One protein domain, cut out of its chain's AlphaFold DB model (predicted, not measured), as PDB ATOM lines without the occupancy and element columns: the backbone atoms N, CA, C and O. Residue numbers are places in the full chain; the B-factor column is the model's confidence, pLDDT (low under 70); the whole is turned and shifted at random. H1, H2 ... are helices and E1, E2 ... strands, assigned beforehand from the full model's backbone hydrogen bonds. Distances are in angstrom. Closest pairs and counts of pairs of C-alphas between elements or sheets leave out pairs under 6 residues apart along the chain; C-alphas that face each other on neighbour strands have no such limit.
ATOM      1  N   ALA A   3     363.428 389.954 214.180       97.50
ATOM      2  CA  ALA A   3     362.986 391.339 214.307       97.50
ATOM      3  C   ALA A   3     362.374 391.833 212.986       97.50
ATOM      4  O   ALA A   3     362.958 391.630 211.922       97.50
ATOM      5  N   ALA A   4     361.224 392.502 213.065       95.81
ATOM      6  CA  ALA A   4     360.508 393.027 211.896       95.81
ATOM      7  C   ALA A   4     361.181 394.269 211.289       95.81
ATOM      8  O   ALA A   4     360.957 394.598 210.131       95.81
ATOM      9  N   GLY A   5     362.017 394.959 212.065       95.75
ATOM     10  CA  GLY A   5     362.712 396.160 211.626       95.75
ATOM     11  C   GLY A   5     363.880 396.516 212.544       95.75
ATOM     12  O   GLY A   5     364.023 395.931 213.624       95.75
ATOM     13  N   PRO A   6     364.725 397.472 212.129       97.56
ATOM     14  CA  PRO A   6     365.838 397.941 212.939       97.56
ATOM     15  C   PRO A   6     365.341 398.691 214.174       97.56
ATOM     16  O   PRO A   6     364.367 399.438 214.105       97.56
ATOM     17  N   GLY A   7     366.002 398.516 215.314       98.06
ATOM     18  CA  GLY A   7     365.579 399.159 216.552       98.06
ATOM     19  C   GLY A   7     366.423 398.777 217.757       98.06
ATOM     20  O   GLY A   7     367.508 398.203 217.636       98.06
ATOM     21  N   ARG A   8     365.912 399.101 218.944       98.62
ATOM     22  CA  ARG A   8     366.520 398.735 220.225       98.62
ATOM     23  C   ARG A   8     365.559 397.878 221.032       98.62
ATOM     24  O   ARG A   8     364.399 398.243 221.199       98.62
ATOM     25  N   VAL A   9     366.053 396.764 221.561       98.50
ATOM     26  CA  VAL A   9     365.289 395.904 222.468       98.50
ATOM     27  C   VAL A   9     364.956 396.695 223.733       98.50
ATOM     28  O   VAL A   9     365.858 397.072 224.483       98.50
ATOM     29  N   SER A  10     363.673 396.960 223.963       97.94
ATOM     30  CA  SER A  10     363.167 397.651 225.153       97.94
ATOM     31  C   SER A  10     362.710 396.684 226.246       97.94
ATOM     32  O   SER A  10     362.746 397.033 227.419       97.94
ATOM     33  N   PHE A  11     362.362 395.446 225.890       98.06
ATOM     34  CA  PHE A  11     362.017 394.393 226.845       98.06
ATOM     35  C   PHE A  11     362.414 393.019 226.296       98.06
ATOM     36  O   PHE A  11     362.283 392.780 225.095       98.06
ATOM     37  N   ALA A  12     362.902 392.126 227.156       97.94
ATOM     38  CA  ALA A  12     363.251 390.750 226.800       97.94
ATOM     39  C   ALA A  12     363.243 389.869 228.058       97.94
ATOM     40  O   ALA A  12     364.297 389.584 228.620       97.94
ATOM     41  N   ASP A  13     362.052 389.501 228.530       96.62
ATOM     42  CA  ASP A  13     361.876 388.696 229.746       96.62
ATOM     43  C   ASP A  13     360.473 388.055 229.791       96.62
ATOM     44  O   ASP A  13     359.682 388.181 228.850       96.62
ATOM     45  N   ARG A  14     360.136 387.372 230.886       95.06
ATOM     46  CA  ARG A  14     358.787 386.884 231.165       95.06
ATOM     47  C   ARG A  14     357.873 388.020 231.624       95.06
ATOM     48  O   ARG A  14     358.137 388.709 232.606       95.06
ATOM     49  N   LEU A  15     356.727 388.154 230.965       93.31
ATOM     50  CA  LEU A  15     355.638 389.042 231.354       93.31
ATOM     51  C   LEU A  15     354.370 388.212 231.550       93.31
ATOM     52  O   LEU A  15     353.903 387.545 230.633       93.31
ATOM     53  N   ALA A  16     353.817 388.245 232.766       89.44
ATOM     54  CA  ALA A  16     352.617 387.481 233.125       89.44
ATOM     55  C   ALA A  16     352.709 385.980 232.758       89.44
ATOM     56  O   ALA A  16     351.750 385.396 232.262       89.44
ATOM     57  N   GLY A  17     353.881 385.375 232.983       90.50
ATOM     58  CA  GLY A  17     354.122 383.951 232.737       90.50
ATOM     59  C   GLY A  17     354.517 383.586 231.304       90.50
ATOM     60  O   GLY A  17     354.832 382.427 231.073       90.50
ATOM     61  N   ARG A  18     354.570 384.540 230.366       91.69
ATOM     62  CA  ARG A  18     354.938 384.291 228.960       91.69
ATOM     63  C   ARG A  18     356.213 385.026 228.582       91.69
ATOM     64  O   ARG A  18     356.406 386.157 229.024       91.69
ATOM     65  N   GLY A  19     357.072 384.418 227.768       95.38
ATOM     66  CA  GLY A  19     358.239 385.113 227.231       95.38
ATOM     67  C   GLY A  19     357.831 386.218 226.250       95.38
ATOM     68  O   GLY A  19     357.027 385.980 225.345       95.38
ATOM     69  N   VAL A  20     358.363 387.431 226.428       97.38
ATOM     70  CA  VAL A  20     358.069 388.594 225.580       97.38
ATOM     71  C   VAL A  20     359.358 389.280 225.149       97.38
ATOM     72  O   VAL A  20     360.249 389.530 225.961       97.38
ATOM     73  N   VAL A  21     359.423 389.661 223.873       98.50
ATOM     74  CA  VAL A  21     360.419 390.607 223.356       98.50
ATOM     75  C   VAL A  21     359.700 391.844 222.837       98.50
ATOM     76  O   VAL A  21     358.738 391.724 222.083       98.50
ATOM     77  N   ALA A  22     360.169 393.032 223.205       98.31
ATOM     78  CA  ALA A  22     359.703 394.291 222.637       98.31
ATOM     79  C   ALA A  22     360.869 395.081 222.050       98.31
ATOM     80  O   ALA A  22     361.941 395.160 222.656       98.31
ATOM     81  N   ILE A  23     360.658 395.660 220.869       98.38
ATOM     82  CA  ILE A  23     361.652 396.462 220.156       98.38
ATOM     83  C   ILE A  23     361.053 397.834 219.869       98.38
ATOM     84  O   ILE A  23     359.969 397.947 219.304       98.38
ATOM     85  N   THR A  24     361.778 398.876 220.262       98.19
ATOM     86  CA  THR A  24     361.452 400.269 219.956       98.19
ATOM     87  C   THR A  24     362.153 400.689 218.662       98.19
ATOM     88  O   THR A  24     363.362 400.491 218.508       98.19
ATOM     89  N   HIS A  25     361.394 401.301 217.756       96.56
ATOM     90  CA  HIS A  25     361.784 401.751 216.416       96.56
ATOM     91  C   HIS A  25     361.593 403.276 216.281       96.56
ATOM     92  O   HIS A  25     360.999 403.767 215.325       96.56
ATOM     93  N   GLY A  26     361.999 404.041 217.298       94.50
ATOM     94  CA  GLY A  26     361.607 405.445 217.442       94.50
ATOM     95  C   GLY A  26     360.241 405.557 218.120       94.50
ATOM     96  O   GLY A  26     360.084 405.089 219.244       94.50
ATOM     97  N   ARG A  27     359.247 406.157 217.450       94.56
ATOM     98  CA  ARG A  27     357.881 406.308 217.999       94.56
ATOM     99  C   ARG A  27     357.072 405.006 217.994       94.56
ATOM    100  O   ARG A  27     356.105 404.887 218.742       94.56
ATOM    101  N   LEU A  28     357.471 404.043 217.161       96.56
ATOM    102  CA  LEU A  28     356.820 402.742 217.037       96.56
ATOM    103  C   LEU A  28     357.464 401.706 217.959       96.56
ATOM    104  O   LEU A  28     358.673 401.717 218.192       96.56
ATOM    105  N   ARG A  29     356.662 400.750 218.422       97.62
ATOM    106  CA  ARG A  29     357.106 399.577 219.174       97.62
ATOM    107  C   ARG A  29     356.457 398.321 218.616       97.62
ATOM    108  O   ARG A  29     355.236 398.270 218.488       97.62
ATOM    109  N   THR A  30     357.269 397.304 218.346       98.06
ATOM    110  CA  THR A  30     356.785 395.951 218.059       98.06
ATOM    111  C   THR A  30     356.935 395.060 219.288       98.06
ATOM    112  O   THR A  30     357.894 395.196 220.052       98.06
ATOM    113  N   THR A  31     355.983 394.153 219.504       97.56
ATOM    114  CA  THR A  31     355.984 393.198 220.626       97.56
ATOM    115  C   THR A  31     355.752 391.778 220.133       97.56
ATOM    116  O   THR A  31     354.860 391.565 219.318       97.56
ATOM    117  N   TYR A  32     356.508 390.815 220.657       97.38
ATOM    118  CA  TYR A  32     356.535 389.420 220.217       97.38
ATOM    119  C   TYR A  32     356.314 388.475 221.404       97.38
ATOM    120  O   TYR A  32     357.076 388.537 222.370       97.38
ATOM    121  N   MET A  33     355.303 387.605 221.333       95.75
ATOM    122  CA  MET A  33     354.941 386.647 222.392       95.75
ATOM    123  C   MET A  33     354.214 385.422 221.798       95.75
ATOM    124  O   MET A  33     353.499 385.596 220.823       95.75
ATOM    125  N   PRO A  34     354.305 384.209 222.366       95.62
ATOM    126  CA  PRO A  34     355.249 383.795 223.393       95.62
ATOM    127  C   PRO A  34     356.609 383.477 222.756       95.62
ATOM    128  O   PRO A  34     356.703 382.734 221.780       95.62
ATOM    129  N   VAL A  35     357.677 384.094 223.259       96.38
ATOM    130  CA  VAL A  35     359.030 383.954 222.703       96.38
ATOM    131  C   VAL A  35     360.029 383.729 223.822       96.38
ATOM    132  O   VAL A  35     360.143 384.571 224.708       96.38
ATOM    133  N   ARG A  36     360.838 382.670 223.711       97.00
ATOM    134  CA  ARG A  36     362.050 382.485 224.514       97.00
ATOM    135  C   ARG A  36     363.132 383.439 223.988       97.00
ATOM    136  O   ARG A  36     363.650 383.195 222.886       97.00
ATOM    137  N   PRO A  37     363.466 384.529 224.704       97.50
ATOM    138  CA  PRO A  37     364.377 385.547 224.190       97.50
ATOM    139  C   PRO A  37     365.817 385.027 224.120       97.50
ATOM    140  O   PRO A  37     366.266 384.314 225.015       97.50
ATOM    141  N   ILE A  38     366.565 385.427 223.086       98.06
ATOM    142  CA  ILE A  38     368.036 385.248 223.014       98.06
ATOM    143  C   ILE A  38     368.786 386.589 222.978       98.06
ATOM    144  O   ILE A  38     370.003 386.652 222.799       98.06
ATOM    145  N   VAL A  39     368.045 387.685 223.107       98.06
ATOM    146  CA  VAL A  39     368.554 389.054 223.146       98.06
ATOM    147  C   VAL A  39     368.323 389.645 224.528       98.06
ATOM    148  O   VAL A  39     367.459 389.191 225.270       98.06
ATOM    149  N   ARG A  40     369.106 390.668 224.868       97.62
ATOM    150  CA  ARG A  40     368.993 391.405 226.129       97.62
ATOM    151  C   ARG A  40     368.485 392.816 225.868       97.62
ATOM    152  O   ARG A  40     368.691 393.364 224.782       97.62
ATOM    153  N   VAL A  41     367.851 393.400 226.881       98.25
ATOM    154  CA  VAL A  41     367.432 394.806 226.885       98.25
ATOM    155  C   VAL A  41     368.616 395.717 226.539       98.25
ATOM    156  O   VAL A  41     369.749 395.466 226.936       98.25
ATOM    157  N   GLY A  42     368.362 396.753 225.741       97.88
ATOM    158  CA  GLY A  42     369.369 397.701 225.264       97.88
ATOM    159  C   GLY A  42     370.085 397.281 223.976       97.88
ATOM    160  O   GLY A  42     370.646 398.151 223.303       97.88
ATOM    161  N   ARG A  43     370.027 396.003 223.568       98.19
ATOM    162  CA  ARG A  43     370.659 395.519 222.327       98.19
ATOM    163  C   ARG A  43     370.055 396.206 221.097       98.19
ATOM    164  O   ARG A  43     368.834 396.269 220.955       98.19
ATOM    165  N   ARG A  44     370.911 396.700 220.195       98.38
ATOM    166  CA  ARG A  44     370.498 397.145 218.854       98.38
ATOM    167  C   ARG A  44     370.308 395.930 217.949       98.38
ATOM    168  O   ARG A  44     371.089 394.981 218.016       98.38
ATOM    169  N   VAL A  45     369.279 395.967 217.117       98.50
ATOM    170  CA  VAL A  45     368.957 394.920 216.145       98.50
ATOM    171  C   VAL A  45     368.673 395.554 214.792       98.50
ATOM    172  O   VAL A  45     368.228 396.700 214.723       98.50
ATOM    173  N   THR A  46     368.920 394.810 213.723       98.31
ATOM    174  CA  THR A  46     368.513 395.150 212.356       98.31
ATOM    175  C   THR A  46     367.292 394.323 211.953       98.31
ATOM    176  O   THR A  46     366.948 393.341 212.624       98.31
ATOM    177  N   SER A  47     366.640 394.693 210.847       96.06
ATOM    178  CA  SER A  47     365.594 393.845 210.264       96.06
ATOM    179  C   SER A  47     366.133 392.434 210.006       96.06
ATOM    180  O   SER A  47     367.269 392.265 209.567       96.06
ATOM    181  N   GLY A  48     365.356 391.411 210.353       96.44
ATOM    182  CA  GLY A  48     365.758 390.016 210.192       96.44
ATOM    183  C   GLY A  48     366.683 389.469 211.287       96.44
ATOM    184  O   GLY A  48     366.921 388.258 211.305       96.44
ATOM    185  N   THR A  49     367.167 390.281 212.236       98.44
ATOM    186  CA  THR A  49     367.978 389.784 213.369       98.44
ATOM    187  C   THR A  49     367.209 388.714 214.146       98.44
ATOM    188  O   THR A  49     366.047 388.923 214.494       98.44
ATOM    189  N   VAL A  50     367.831 387.568 214.445       98.50
ATOM    190  CA  VAL A  50     367.199 386.524 215.270       98.50
ATOM    191  C   VAL A  50     367.102 387.012 216.716       98.50
ATOM    192  O   VAL A  50     368.110 387.346 217.332       98.50
ATOM    193  N   ILE A  51     365.883 387.044 217.258       98.50
ATOM    194  CA  ILE A  51     365.599 387.581 218.603       98.50
ATOM    195  C   ILE A  51     365.106 386.529 219.595       98.50
ATOM    196  O   ILE A  51     365.108 386.761 220.803       98.50
ATOM    197  N   GLY A  52     364.735 385.349 219.098       97.50
ATOM    198  CA  GLY A  52     364.315 384.236 219.936       97.50
ATOM    199  C   GLY A  52     363.687 383.093 219.151       97.50
ATOM    200  O   GLY A  52     363.709 383.056 217.911       97.50
ATOM    201  N   ARG A  53     363.085 382.170 219.896       96.81
ATOM    202  CA  ARG A  53     362.250 381.079 219.373       96.81
ATOM    203  C   ARG A  53     360.846 381.202 219.951       96.81
ATOM    204  O   ARG A  53     360.710 381.581 221.108       96.81
ATOM    205  N   VAL A  54     359.834 380.928 219.130       95.44
ATOM    206  CA  VAL A  54     358.439 380.909 219.590       95.44
ATOM    207  C   VAL A  54     358.279 379.731 220.548       95.44
ATOM    208  O   VAL A  54     358.817 378.655 220.283       95.44
ATOM    209  N   GLU A  55     357.625 379.956 221.682       91.94
ATOM    210  CA  GLU A  55     357.343 378.904 222.662       91.94
ATOM    211  C   GLU A  55     356.096 378.121 222.222       91.94
ATOM    212  O   GLU A  55     355.132 378.706 221.735       91.94
ATOM    213  N   GLY A  56     356.120 376.794 222.373       82.44
ATOM    214  CA  GLY A  56     355.061 375.892 221.899       82.44
ATOM    215  C   GLY A  56     353.892 375.692 222.870       82.44
ATOM    216  O   GLY A  56     353.174 374.703 222.747       82.44
ATOM    217  N   GLU A  57     353.709 376.565 223.865       69.19
ATOM    218  CA  GLU A  57     352.603 376.427 224.819       69.19
ATOM    219  C   GLU A  57     351.258 376.634 224.104       69.19
ATOM    220  O   GLU A  57     350.915 377.743 223.676       69.19
ATOM    221  N   ARG A  58     350.480 375.547 223.990       64.75
ATOM    222  CA  ARG A  58     349.084 375.589 223.542       64.75
ATOM    223  C   ARG A  58     348.317 376.510 224.483       64.75
ATOM    224  O   ARG A  58     348.248 376.272 225.685       64.75
ATOM    225  N   SER A  59     347.783 377.588 223.927       73.38
ATOM    226  CA  SER A  59     346.943 378.531 224.661       73.38
ATOM    227  C   SER A  59     345.565 378.572 224.020       73.38
ATOM    228  O   SER A  59     344.689 377.812 224.400       73.38
ATOM    229  N   HIS A  60     345.399 379.416 223.012       83.75
ATOM    230  CA  HIS A  60     344.144 379.647 222.299       83.75
ATOM    231  C   HIS A  60     344.249 379.285 220.806       83.75
ATOM    232  O   HIS A  60     343.231 379.172 220.135       83.75
ATOM    233  N   CYS A  61     345.467 379.092 220.284       86.69
ATOM    234  CA  CYS A  61     345.703 378.593 218.932       86.69
ATOM    235  C   CYS A  61     345.788 377.058 218.929       86.69
ATOM    236  O   CYS A  61     346.412 376.494 219.835       86.69
ATOM    237  N   PRO A  62     345.262 376.380 217.891       85.12
ATOM    238  CA  PRO A  62     345.412 374.930 217.730       85.12
ATOM    239  C   PRO A  62     346.864 374.521 217.426       85.12
ATOM    240  O   PRO A  62     347.289 373.412 217.745       85.12
ATOM    241  N   THR A  63     347.647 375.433 216.843       88.00
ATOM    242  CA  THR A  63     349.065 375.260 216.511       88.00
ATOM    243  C   THR A  63     349.929 376.304 217.222       88.00
ATOM    244  O   THR A  63     349.427 377.239 217.848       88.00
ATOM    245  N   THR A  64     351.255 376.152 217.139       89.12
ATOM    246  CA  THR A  64     352.184 377.165 217.661       89.12
ATOM    247  C   THR A  64     351.989 378.470 216.896       89.12
ATOM    248  O   THR A  64     352.222 378.525 215.690       89.12
ATOM    249  N   CYS A  65     351.592 379.528 217.599       90.56
ATOM    250  CA  CYS A  65     351.333 380.833 217.007       90.56
ATOM    251  C   CYS A  65     352.125 381.930 217.718       90.56
ATOM    252  O   CYS A  65     352.386 381.873 218.920       90.56
ATOM    253  N   LEU A  66     352.514 382.943 216.949       93.44
ATOM    254  CA  LEU A  66     353.135 384.152 217.462       93.44
ATOM    255  C   LEU A  66     352.089 385.267 217.501       93.44
ATOM    256  O   LEU A  66     351.561 385.670 216.468       93.44
ATOM    257  N   HIS A  67     351.891 385.846 218.675       93.88
ATOM    258  CA  HIS A  67     351.296 387.162 218.826       93.88
ATOM    259  C   HIS A  67     352.327 388.229 218.511       93.88
ATOM    260  O   HIS A  67     353.356 388.364 219.186       93.88
ATOM    261  N   TRP A  68     352.015 389.014 217.492       95.50
ATOM    262  CA  TRP A  68     352.805 390.156 217.094       95.50
ATOM    263  C   TRP A  68     351.944 391.412 217.170       95.50
ATOM    264  O   TRP A  68     350.864 391.465 216.594       95.50
ATOM    265  N   GLY A  69     352.407 392.400 217.931       96.81
ATOM    266  CA  GLY A  69     351.717 393.673 218.120       96.81
ATOM    267  C   GLY A  69     352.540 394.841 217.598       96.81
ATOM    268  O   GLY A  69     353.773 394.797 217.637       96.81
ATOM    269  N   LEU A  70     351.845 395.892 217.160       97.81
ATOM    270  CA  LEU A  70     352.407 397.189 216.796       97.81
ATOM    271  C   LEU A  70     351.705 398.287 217.595       97.81
ATOM    272  O   LEU A  70     350.479 398.319 217.685       97.81
ATOM    273  N   ARG A  71     352.485 399.200 218.170       96.75
ATOM    274  CA  ARG A  71     351.968 400.332 218.942       96.75
ATOM    275  C   ARG A  71     352.760 401.603 218.638       96.75
ATOM    276  O   ARG A  71     353.975 401.537 218.457       96.75
ATOM    277  N   SER A  72     352.079 402.744 218.614       95.94
ATOM    278  CA  SER A  72     352.653 404.093 218.541       95.94
ATOM    279  C   SER A  72     352.199 404.883 219.764       95.94
ATOM    280  O   SER A  72     351.005 405.133 219.919       95.94
ATOM    281  N   GLY A  73     353.118 405.227 220.670       91.50
ATOM    282  CA  GLY A  73     352.735 405.785 221.975       91.50
ATOM    283  C   GLY A  73     351.784 404.840 222.717       91.50
ATOM    284  O   GLY A  73     352.164 403.711 223.020       91.50
ATOM    285  N   ASP A  74     350.542 405.265 222.957       89.12
ATOM    286  CA  ASP A  74     349.482 404.465 223.592       89.12
ATOM    287  C   ASP A  74     348.522 403.770 222.617       89.12
ATOM    288  O   ASP A  74     347.756 402.899 223.028       89.12
ATOM    289  N   THR A  75     348.627 404.074 221.324       95.06
ATOM    290  CA  THR A  75     347.704 403.601 220.287       95.06
ATOM    291  C   THR A  75     348.207 402.318 219.641       95.06
ATOM    292  O   THR A  75     349.307 402.288 219.081       95.06
ATOM    293  N   TYR A  76     347.406 401.253 219.685       95.69
ATOM    294  CA  TYR A  76     347.671 400.047 218.900       95.69
ATOM    295  C   TYR A  76     347.341 400.289 217.429       95.69
ATOM    296  O   TYR A  76     346.305 400.859 217.102       95.69
ATOM    297  N   LEU A  77     348.239 399.845 216.559       97.00
ATOM    298  CA  LEU A  77     348.089 399.913 215.109       97.00
ATOM    299  C   LEU A  77     347.996 398.493 214.548       97.00
ATOM    300  O   LEU A  77     348.359 397.528 215.227       97.00
ATOM    301  N   ASN A  78     347.556 398.362 213.298       94.25
ATOM    302  CA  ASN A  78     347.542 397.074 212.622       94.25
ATOM    303  C   ASN A  78     348.983 396.664 212.240       94.25
ATOM    304  O   ASN A  78     349.605 397.313 211.400       94.25
ATOM    305  N   PRO A  79     349.555 395.590 212.821       93.00
ATOM    306  CA  PRO A  79     350.926 395.174 212.517       93.00
ATOM    307  C   PRO A  79     351.096 394.679 211.075       93.00
ATOM    308  O   PRO A  79     352.219 394.658 210.569       93.00
ATOM    309  N   VAL A  80     350.005 394.306 210.395       90.19
ATOM    310  CA  VAL A  80     350.045 393.871 208.992       90.19
ATOM    311  C   VAL A  80     350.425 395.022 208.056       90.19
ATOM    312  O   VAL A  80     350.969 394.773 206.985       90.19
ATOM    313  N   ASP A  81     350.255 396.275 208.482       90.31
ATOM    314  CA  ASP A  81     350.671 397.451 207.708       90.31
ATOM    315  C   ASP A  81     352.203 397.529 207.544       90.31
ATOM    316  O   ASP A  81     352.707 398.258 206.692       90.31
ATOM    317  N   LEU A  82     352.966 396.752 208.328       88.25
ATOM    318  CA  LEU A  82     354.426 396.657 208.226       88.25
ATOM    319  C   LEU A  82     354.916 395.567 207.269       88.25
ATOM    320  O   LEU A  82     356.119 395.488 207.013       88.25
ATOM    321  N   VAL A  83     354.036 394.690 206.777       87.12
ATOM    322  CA  VAL A  83     354.436 393.584 205.898       87.12
ATOM    323  C   VAL A  83     353.973 393.824 204.471       87.12
ATOM    324  O   VAL A  83     352.880 394.321 204.210       87.12
ATOM    325  N   ARG A  84     354.799 393.400 203.512       81.69
ATOM    326  CA  ARG A  84     354.346 393.287 202.126       81.69
ATOM    327  C   ARG A  84     353.333 392.150 202.049       81.69
ATOM    328  O   ARG A  84     353.681 390.998 202.303       81.69
ATOM    329  N   ARG A  85     352.091 392.473 201.698       79.00
ATOM    330  CA  ARG A  85     351.045 391.477 201.466       79.00
ATOM    331  C   ARG A  85     351.409 390.649 200.236       79.00
ATOM    332  O   ARG A  85     351.520 391.187 199.141       79.00
ATOM    333  N   PRO A 161     368.526 402.019 230.381       67.00
ATOM    334  CA  PRO A 161     369.178 403.100 229.654       67.00
ATOM    335  C   PRO A 161     368.145 403.998 228.947       67.00
ATOM    336  O   PRO A 161     367.052 403.526 228.611       67.00
ATOM    337  N   PRO A 162     368.471 405.277 228.683       63.06
ATOM    338  CA  PRO A 162     367.539 406.224 228.074       63.06
ATOM    339  C   PRO A 162     366.885 405.654 226.801       63.06
ATOM    340  O   PRO A 162     367.570 405.136 225.915       63.06
ATOM    341  N   GLY A 163     365.550 405.717 226.719       65.38
ATOM    342  CA  GLY A 163     364.760 405.202 225.588       65.38
ATOM    343  C   GLY A 163     364.309 403.735 225.689       65.38
ATOM    344  O   GLY A 163     363.672 403.225 224.765       65.38
ATOM    345  N   VAL A 164     364.606 403.041 226.793       67.56
ATOM    346  CA  VAL A 164     364.110 401.686 227.080       67.56
ATOM    347  C   VAL A 164     362.882 401.761 227.993       67.56
ATOM    348  O   VAL A 164     362.948 402.256 229.114       67.56
ATOM    349  N   ILE A 165     361.747 401.262 227.500       71.62
ATOM    350  CA  ILE A 165     360.461 401.282 228.207       71.62
ATOM    351  C   ILE A 165     360.261 399.967 228.973       71.62
ATOM    352  O   ILE A 165     360.276 398.894 228.371       71.62
ATOM    353  N   ASP A 166     360.021 400.054 230.283       77.00
ATOM    354  CA  ASP A 166     359.733 398.900 231.141       77.00
ATOM    355  C   ASP A 166     358.248 398.489 231.045       77.00
ATOM    356  O   ASP A 166     357.365 399.091 231.666       77.00
ATOM    357  N   LEU A 167     357.971 397.419 230.292       77.81
ATOM    358  CA  LEU A 167     356.622 396.852 230.153       77.81
ATOM    359  C   LEU A 167     356.046 396.327 231.473       77.81
ATOM    360  O   LEU A 167     354.828 396.330 231.666       77.81
ATOM    361  N   SER A 168     356.901 395.882 232.397       76.00
ATOM    362  CA  SER A 168     356.461 395.423 233.713       76.00
ATOM    363  C   SER A 168     355.926 396.597 234.543       76.00
ATOM    364  O   SER A 168     354.917 396.452 235.237       76.00
ATOM    365  N   LYS A 169     356.537 397.782 234.398       81.06
ATOM    366  CA  LYS A 169     356.058 399.043 234.980       81.06
ATOM    367  C   LYS A 169     354.756 399.511 234.330       81.06
ATOM    368  O   LYS A 169     353.819 399.781 235.071       81.06
ATOM    369  N   GLU A 170     354.651 399.544 232.996       82.06
ATOM    370  CA  GLU A 170     353.391 399.900 232.301       82.06
ATOM    371  C   GLU A 170     352.220 399.021 232.767       82.06
ATOM    372  O   GLU A 170     351.137 399.521 233.072       82.06
ATOM    373  N   ARG A 171     352.439 397.704 232.874       81.00
ATOM    374  CA  ARG A 171     351.423 396.771 233.377       81.00
ATOM    375  C   ARG A 171     351.018 397.078 234.819       81.00
ATOM    376  O   ARG A 171     349.838 396.966 235.132       81.00
ATOM    377  N   ARG A 172     351.975 397.412 235.696       81.50
ATOM    378  CA  ARG A 172     351.677 397.811 237.085       81.50
ATOM    379  C   ARG A 172     350.830 399.083 237.120       81.50
ATOM    380  O   ARG A 172     349.813 399.088 237.800       81.50
ATOM    381  N   LEU A 173     351.196 400.099 236.339       80.50
ATOM    382  CA  LEU A 173     350.452 401.361 236.270       80.50
ATOM    383  C   LEU A 173     349.002 401.141 235.818       80.50
ATOM    384  O   LEU A 173     348.095 401.637 236.463       80.50
ATOM    385  N   ARG A 174     348.765 400.295 234.807       75.62
ATOM    386  CA  ARG A 174     347.402 399.956 234.340       75.62
ATOM    387  C   ARG A 174     346.551 399.158 235.339       75.62
ATOM    388  O   ARG A 174     345.367 398.973 235.096       75.62
ATOM    389  N   ARG A 175     347.150 398.611 236.401       75.81
ATOM    390  CA  ARG A 175     346.447 397.852 237.451       75.81
ATOM    391  C   ARG A 175     346.165 398.673 238.705       75.81
ATOM    392  O   ARG A 175     345.505 398.157 239.601       75.81
ATOM    393  N   THR A 176     346.722 399.875 238.799       56.62
ATOM    394  CA  THR A 176     346.498 400.751 239.950       56.62
ATOM    395  C   THR A 176     345.239 401.566 239.634       56.62
ATOM    396  O   THR A 176     345.207 402.126 238.537       56.62
TER     397      THR A 176
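AT A GLANCE: This is residues 3 to 85 and 161 to 176 of the 177 residues of a protein of Actinomadura sp. CNU-125 (UniProt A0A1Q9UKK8). Picture a strongly twisted wall of five antiparallel strands, with the small hairpin of E4 and E5 packing by E4 on E2. The long stretch 38 to 51 folds back past E1, where residues 44 to 45 pair with residues 7 to 8, while the short helix H1 lies close to E6 and H2 only grazes the wall by E1 and E2. The 99 printed residues have seven named strands and then two named helices, E1 E2 E3 E4 E5 E6 E7 H1 H2, in the mixed class; only 49 residues are in named elements, under half. The larger sheet runs E1 - E2 - E3 - E6 - E7, antiparallel throughout. The whole is compact, with a radius of gyration of the C-alphas of 13.2 A and spans of 39 by 38 by 26 A.

IN THESE COORDINATES: Find C-alpha 7 at (365.579, 399.159, 216.552); from there E1 runs 20.5 A to residue 15. E2, residues 18 to 25, covers 22.6 A, and E3, residues 28 to 33, covers 17.1 A. Next come the short strands E4, residues 35 to 37, and E5, residues 52 to 54. E6 begins with C-alpha 67 at (351.296, 387.162, 218.826) and runs 17.0 A to residue 72. E7 has residues 75 to 77, H1 residues 79 to 82, and H2 residues 167 to 173, ending with C-alpha 173 at (350.452, 401.361, 236.270).

HOW THE PARTS SIT: Start with E1, E2 and E3, a meander, each strand the antiparallel neighbour of the one before. Between E1 and E2, look at N 10 and O 22, 2.8 A apart and within hydrogen-bond range; between E2 and E3, at N 23 and O 30, 2.9 A. E3 and E6 are antiparallel, with N 31 and O 69 3.0 A apart. E6 and E7 form a hairpin, at 127 degrees between their directions, with N 72 and O 75 2.8 A apart. The hairpin of E4 and E5 has N 36 and O 53 at 2.8 A. The closest C-alphas of E2 and E4 are those of Gly 19 and Val 35, 4.7 A apart. H1 is on the larger sheet but over none of its strands, only just, with 2 of its 4 C-alphas falling on E6; its closest C-alphas to E6 are those of Pro 79 and Leu 70, 5.0 A. H2 only grazes the sheet with residues 167 to 171, the C-alphas of Leu 167 and Phe 11 being 6.8 A apart. In H2 every O i to N i+4 pair is within hydrogen-bond range; H1 is too short for such a pair, and its one O i to N i+3 pair is within range.

THE WHOLE: The two C-alphas farthest apart are those of Arg 85 and Thr 176, 39.8 A. Residues 86 to 160 are not printed, and C-alphas 85 and 161 are 35.5 A apart across this cut. The links E4 to E5 and E5 to E6 are long; in the second, the C-alphas of residues 55 to 66 lie 10 to 22 A from the mean of the C-alphas. The mean pLDDT of the printed part is 90.5, and it is under 70 at residues 57 to 58, 161 to 164 and 176.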